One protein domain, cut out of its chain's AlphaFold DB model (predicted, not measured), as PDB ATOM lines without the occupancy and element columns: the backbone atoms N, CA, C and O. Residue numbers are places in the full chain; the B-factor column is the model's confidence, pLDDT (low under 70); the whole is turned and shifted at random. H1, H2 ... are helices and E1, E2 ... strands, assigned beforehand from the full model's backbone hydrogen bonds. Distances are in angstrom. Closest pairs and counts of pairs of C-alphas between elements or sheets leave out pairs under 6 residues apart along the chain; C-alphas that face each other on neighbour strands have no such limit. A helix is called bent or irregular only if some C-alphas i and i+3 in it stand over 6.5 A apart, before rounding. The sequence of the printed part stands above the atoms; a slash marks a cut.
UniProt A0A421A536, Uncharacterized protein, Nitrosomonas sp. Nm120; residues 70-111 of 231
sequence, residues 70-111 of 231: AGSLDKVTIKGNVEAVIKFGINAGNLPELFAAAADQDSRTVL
ATOM      1  N   ALA A  70     319.442 327.696 443.819       72.06
ATOM      2  CA  ALA A  70     320.738 327.865 443.174       72.06
ATOM      3  C   ALA A  70     320.626 327.528 441.680       72.06
ATOM      4  O   ALA A  70     320.235 326.419 441.313       72.06
ATOM      5  N   GLY A  71     320.981 328.480 440.821       77.00
ATOM      6  CA  GLY A  71     320.997 328.314 439.371       77.00
ATOM      7  C   GLY A  71     322.142 329.092 438.735       77.00
ATOM      8  O   GLY A  71     322.720 329.983 439.357       77.00
ATOM      9  N   SER A  72     322.480 328.746 437.496       80.38
ATOM     10  CA  SER A  72     323.487 329.441 436.698       80.38
ATOM     11  C   SER A  72     322.829 330.397 435.707       80.38
ATOM     12  O   SER A  72     321.814 330.081 435.084       80.38
ATOM     13  N   LEU A  73     323.404 331.588 435.556       81.56
ATOM     14  CA  LEU A  73     322.961 332.556 434.559       81.56
ATOM     15  C   LEU A  73     323.394 332.082 433.163       81.56
ATOM     16  O   LEU A  73     324.583 331.932 432.908       81.56
ATOM     17  N   ASP A  74     322.435 331.853 432.269       85.94
ATOM     18  CA  ASP A  74     322.685 331.355 430.909       85.94
ATOM     19  C   ASP A  74     322.754 332.491 429.886       85.94
ATOM     20  O   ASP A  74     323.608 332.515 429.003       85.94
ATOM     21  N   LYS A  75     321.839 333.459 430.001       85.94
ATOM     22  CA  LYS A  75     321.753 334.581 429.066       85.94
ATOM     23  C   LYS A  75     321.130 335.799 429.725       85.94
ATOM     24  O   LYS A  75     320.147 335.672 430.448       85.94
ATOM     25  N   VAL A  76     321.643 336.979 429.384       86.19
ATOM     26  CA  VAL A  76     320.988 338.265 429.650       86.19
ATOM     27  C   VAL A  76     320.688 338.938 428.315       86.19
ATOM     28  O   VAL A  76     321.572 339.071 427.470       86.19
ATOM     29  N   THR A  77     319.438 339.343 428.102       88.00
ATOM     30  CA  THR A  77     319.005 340.094 426.919       88.00
ATOM     31  C   THR A  77     318.561 341.480 427.354       88.00
ATOM     32  O   THR A  77     317.743 341.614 428.258       88.00
ATOM     33  N   ILE A  78     319.085 342.512 426.696       85.69
ATOM     34  CA  ILE A  78     318.724 343.906 426.963       85.69
ATOM     35  C   ILE A  78     318.089 344.466 425.692       85.69
ATOM     36  O   ILE A  78     318.784 344.773 424.724       85.69
ATOM     37  N   LYS A  79     316.754 344.549 425.668       77.62
ATOM     38  CA  LYS A  79     315.971 345.131 424.564       77.62
ATOM     39  C   LYS A  79     314.733 345.833 425.120       77.62
ATOM     40  O   LYS A  79     313.653 345.257 425.170       77.62
ATOM     41  N   GLY A  80     314.894 347.077 425.569       81.62
ATOM     42  CA  GLY A  80     313.833 347.844 426.237       81.62
ATOM     43  C   GLY A  80     313.614 347.407 427.689       81.62
ATOM     44  O   GLY A  80     313.679 348.247 428.578       81.62
ATOM     45  N   ASN A  81     313.478 346.100 427.928       76.88
ATOM     46  CA  ASN A  81     313.531 345.463 429.247       76.88
ATOM     47  C   ASN A  81     314.789 344.583 429.378       76.88
ATOM     48  O   ASN A  81     315.411 344.219 428.373       76.88
ATOM     49  N   VAL A  82     315.164 344.257 430.621       82.38
ATOM     50  CA  VAL A  82     316.243 343.308 430.936       82.38
ATOM     51  C   VAL A  82     315.622 341.952 431.260       82.38
ATOM     52  O   VAL A  82     314.880 341.828 432.230       82.38
ATOM     53  N   GLU A  83     315.945 340.940 430.461       85.25
ATOM     54  CA  GLU A  83     315.517 339.556 430.671       85.25
ATOM     55  C   GLU A  83     316.733 338.685 430.977       85.25
ATOM     56  O   GLU A  83     317.720 338.707 430.236       85.25
ATOM     57  N   ALA A  84     316.661 337.899 432.048       81.56
ATOM     58  CA  ALA A  84     317.688 336.935 432.419       81.56
ATOM     59  C   ALA A  84     317.117 335.515 432.354       81.56
ATOM     60  O   ALA A  84     316.058 335.238 432.911       81.56
ATOM     61  N   VAL A  85     317.837 334.612 431.694       85.31
ATOM     62  CA  VAL A  85     317.541 333.178 431.687       85.31
ATOM     63  C   VAL A  85     318.479 332.513 432.683       85.31
ATOM     64  O   VAL A  85     319.696 332.537 432.497       85.31
ATOM     65  N   ILE A  86     317.914 331.936 433.744       84.69
ATOM     66  CA  ILE A  86     318.651 331.194 434.772       84.69
ATOM     67  C   ILE A  86     318.316 329.711 434.615       84.69
ATOM     68  O   ILE A  86     317.146 329.330 434.589       84.69
ATOM     69  N   LYS A  87     319.346 328.873 434.498       85.31
ATOM     70  CA  LYS A  87     319.221 327.416 434.456       85.31
ATOM     71  C   LYS A  87     319.369 326.856 435.864       85.31
ATOM     72  O   LYS A  87     320.359 327.114 436.543       85.31
ATOM     73  N   PHE A  88     318.406 326.046 436.280       82.44
ATOM     74  CA  PHE A  88     318.457 325.321 437.545       82.44
ATOM     75  C   PHE A  88     318.802 323.857 437.280       82.44
ATOM     76  O   PHE A  88     318.326 323.263 436.310       82.44
ATOM     77  N   GLY A  89     319.639 323.270 438.135       78.00
ATOM     78  CA  GLY A  89     319.872 321.830 438.106       78.00
ATOM     79  C   GLY A  89     318.587 321.076 438.449       78.00
ATOM     80  O   GLY A  89     317.798 321.541 439.265       78.00
ATOM     81  N   ILE A  90     318.388 319.893 437.866       75.00
ATOM     82  CA  ILE A  90     317.163 319.089 438.052       75.00
ATOM     83  C   ILE A  90     316.935 318.721 439.532       75.00
ATOM     84  O   ILE A  90     315.798 318.585 439.970       75.00
ATOM     85  N   ASN A  91     318.015 318.631 440.315       73.06
ATOM     86  CA  ASN A  91     317.991 318.332 441.748       73.06
ATOM     87  C   ASN A  91     318.254 319.572 442.620       73.06
ATOM     88  O   ASN A  91     318.674 319.436 443.768       73.06
ATOM     89  N   ALA A  92     318.084 320.784 442.080       70.25
ATOM     90  CA  ALA A  92     318.255 322.000 442.864       70.25
ATOM     91  C   ALA A  92     317.222 322.039 444.003       70.25
ATOM     92  O   ALA A  92     316.032 321.788 443.801       70.25
ATOM     93  N   GLY A  93     317.688 322.350 445.212       68.75
ATOM     94  CA  GLY A  93     316.813 322.507 446.369       68.75
ATOM     95  C   GLY A  93     315.778 323.610 446.140       68.75
ATOM     96  O   GLY A  93     316.070 324.625 445.510       68.75
ATOM     97  N   ASN A  94     314.578 323.408 446.680       71.06
ATOM     98  CA  ASN A  94     313.456 324.350 446.651       71.06
ATOM     99  C   ASN A  94     312.869 324.681 445.254       71.06
ATOM    100  O   ASN A  94     312.246 325.727 445.057       71.06
ATOM    101  N   LEU A  95     313.062 323.803 444.256       75.56
ATOM    102  CA  LEU A  95     312.387 323.905 442.951       75.56
ATOM    103  C   LEU A  95     310.847 323.961 443.055       75.56
ATOM    104  O   LEU A  95     310.251 324.777 442.346       75.56
ATOM    105  N   PRO A  96     310.177 323.158 443.910       78.75
ATOM    106  CA  PRO A  96     308.725 323.243 444.083       78.75
ATOM    107  C   PRO A  96     308.242 324.639 444.495       78.75
ATOM    108  O   PRO A  96     307.233 325.119 443.985       78.75
ATOM    109  N   GLU A  97     308.979 325.324 445.367       74.50
ATOM    110  CA  GLU A  97     308.673 326.673 445.839       74.50
ATOM    111  C   GLU A  97     308.847 327.720 444.734       74.50
ATOM    112  O   GLU A  97     308.068 328.673 444.668       74.50
ATOM    113  N   LEU A  98     309.824 327.536 443.837       76.06
ATOM    114  CA  LEU A  98     309.986 328.377 442.648       76.06
ATOM    115  C   LEU A  98     308.821 328.198 441.671       76.06
ATOM    116  O   LEU A  98     308.286 329.187 441.171       76.06
ATOM    117  N   PHE A  99     308.387 326.957 441.430       77.06
ATOM    118  CA  PHE A  99     307.212 326.693 440.597       77.06
ATOM    119  C   PHE A  99     305.937 327.271 441.213       77.06
ATOM    120  O   PHE A  99     305.138 327.876 440.502       77.06
ATOM    121  N   ALA A 100     305.769 327.153 442.532       75.88
ATOM    122  CA  ALA A 100     304.648 327.758 443.244       75.88
ATOM    123  C   ALA A 100     304.665 329.292 443.146       75.88
ATOM    124  O   ALA A 100     303.626 329.897 442.904       75.88
ATOM    125  N   ALA A 101     305.836 329.926 443.267       70.69
ATOM    126  CA  ALA A 101     305.976 331.374 443.112       70.69
ATOM    127  C   ALA A 101     305.670 331.865 441.687       70.69
ATOM    128  O   ALA A 101     305.198 332.986 441.531       70.69
ATOM    129  N   ALA A 102     305.921 331.039 440.667       71.56
ATOM    130  CA  ALA A 102     305.565 331.338 439.280       71.56
ATOM    131  C   ALA A 102     304.075 331.094 438.967       71.56
ATOM    132  O   ALA A 102     303.544 331.694 438.036       71.56
ATOM    133  N   ALA A 103     303.419 330.196 439.709       69.25
ATOM    134  CA  ALA A 103     302.023 329.814 439.497       69.25
ATOM    135  C   ALA A 103     301.015 330.683 440.272       69.25
ATOM    136  O   ALA A 103     299.849 330.749 439.881       69.25
ATOM    137  N   ASP A 104     301.440 331.327 441.362       66.75
ATOM    138  CA  ASP A 104     300.587 332.218 442.150       66.75
ATOM    139  C   ASP A 104     300.241 333.490 441.359       66.75
ATOM    140  O   ASP A 104     301.120 334.157 440.815       66.75
ATOM    141  N   GLN A 105     298.952 333.844 441.300       54.41
ATOM    142  CA  GLN A 105     298.493 335.040 440.576       54.41
ATOM    143  C   GLN A 105     298.832 336.352 441.297       54.41
ATOM    144  O   GLN A 105     298.870 337.409 440.664       54.41
ATOM    145  N   ASP A 106     299.120 336.289 442.597       56.06
ATOM    146  CA  ASP A 106     299.684 337.408 443.341       56.06
ATOM    147  C   ASP A 106     301.183 337.483 443.051       56.06
ATOM    148  O   ASP A 106     301.966 336.642 443.492       56.06
ATOM    149  N   SER A 107     301.574 338.493 442.274       54.66
ATOM    150  CA  SER A 107     302.927 338.703 441.754       54.66
ATOM    151  C   SER A 107     303.983 338.739 442.868       54.66
ATOM    152  O   SER A 107     304.326 339.800 443.401       54.66
ATOM    153  N   ARG A 108     304.540 337.578 443.225       61.53
ATOM    154  CA  ARG A 108     305.635 337.491 444.194       61.53
ATOM    155  C   ARG A 108     306.893 338.078 443.563       61.53
ATOM    156  O   ARG A 108     307.323 337.669 442.489       61.53
ATOM    157  N   THR A 109     307.494 339.058 444.233       60.16
ATOM    158  CA  THR A 109     308.754 339.660 443.777       60.16
ATOM    159  C   THR A 109     309.899 338.682 444.018       60.16
ATOM    160  O   THR A 109     310.137 338.271 445.154       60.16
ATOM    161  N   VAL A 110     310.617 338.317 442.954       66.44
ATOM    162  CA  VAL A 110     311.794 337.440 443.020       66.44
ATOM    163  C   VAL A 110     313.053 338.294 443.141       66.44
ATOM    164  O   VAL A 110     313.256 339.226 442.367       66.44
ATOM    165  N   LEU A 111     313.911 337.968 444.109       64.69
ATOM    166  CA  LEU A 111     315.215 338.601 444.281       64.69
ATOM    167  C   LEU A 111     316.304 337.681 443.718       64.69
ATOM    168  O   LEU A 111     316.418 336.533 444.142       64.69
TER     169      LEU A 111
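What this domain is: This is residues 70 to 111 of the 231 residues of an uncharacterized protein of Nitrosomonas sp. Nm120 (UniProt A0A421A536). A long, narrow two-stranded hairpin, E1 and E2, makes one leg of an open V, and one short helix, H1, makes the other. Residues 89 to 94 join the two legs at the V's tip, and residues 104 to 111 after H1 make a tail that folds back towards the gap between the legs. The printed part has 42 residues with two named strands and one named helix, in the order E1, E2, H1; the sheet has the order E1 - E2, antiparallel, and the class is mixed, helices and strands. The whole is loose, with a radius of gyration of the C-alphas of 12.0 A, and its outline is flat, spanning 30 by 26 by 14 A.

Where its parts are: After Ala 70, strand E1 covers residues 71 to 79 and measures 23.0 A from first to last C-alpha, beginning at C-alpha 71 at (320.997, 328.314, 439.371). E1 is the longest strand by residues, with 9, and it bends by 53 degrees at residue 74. Gly 80 lies between it and strand E2, residues 81 to 88, which measures 22.3 A and begins at C-alpha 81 at (313.531, 345.463, 429.247). Helix H1 covers residues 95 to 103, measures 12.4 A and ends at C-alpha 103 at (302.023, 329.814, 439.497).

How they stand to each other: E1 and E2 form a hairpin, with a tight link of one residue. They are antiparallel neighbours, with 162 degrees between their N-to-C directions. The C-alphas of Gly 71 and Phe 88 face each other at 4.3 A, and those of Lys 79 and Asn 81 at 5.3 A. Among the backbone pairs within hydrogen-bond range are N 72 and O 87 at 2.8 A, and N 83 and O 77 at 2.9 A. The link from E2 to H1 is short, with 6 residues. E1 and H1 are apart, with no C-alpha of one within 8 A of the other. In H1 every O i to N i+4 pair is within hydrogen-bond range, and H1 is not bent.

The domain as a whole: The two C-alphas farthest apart are those of Gly 80 and Asn 91, at 33.6 A, while those of Ala 70 and Leu 111, the first and last printed, are 12.1 A apart. The printed part has no cut, and neither link is long. The mean pLDDT of the printed part is 75.1. Ten residues are under 70, namely residue 93 and residues 103 to 111, of which 103 belongs to H1.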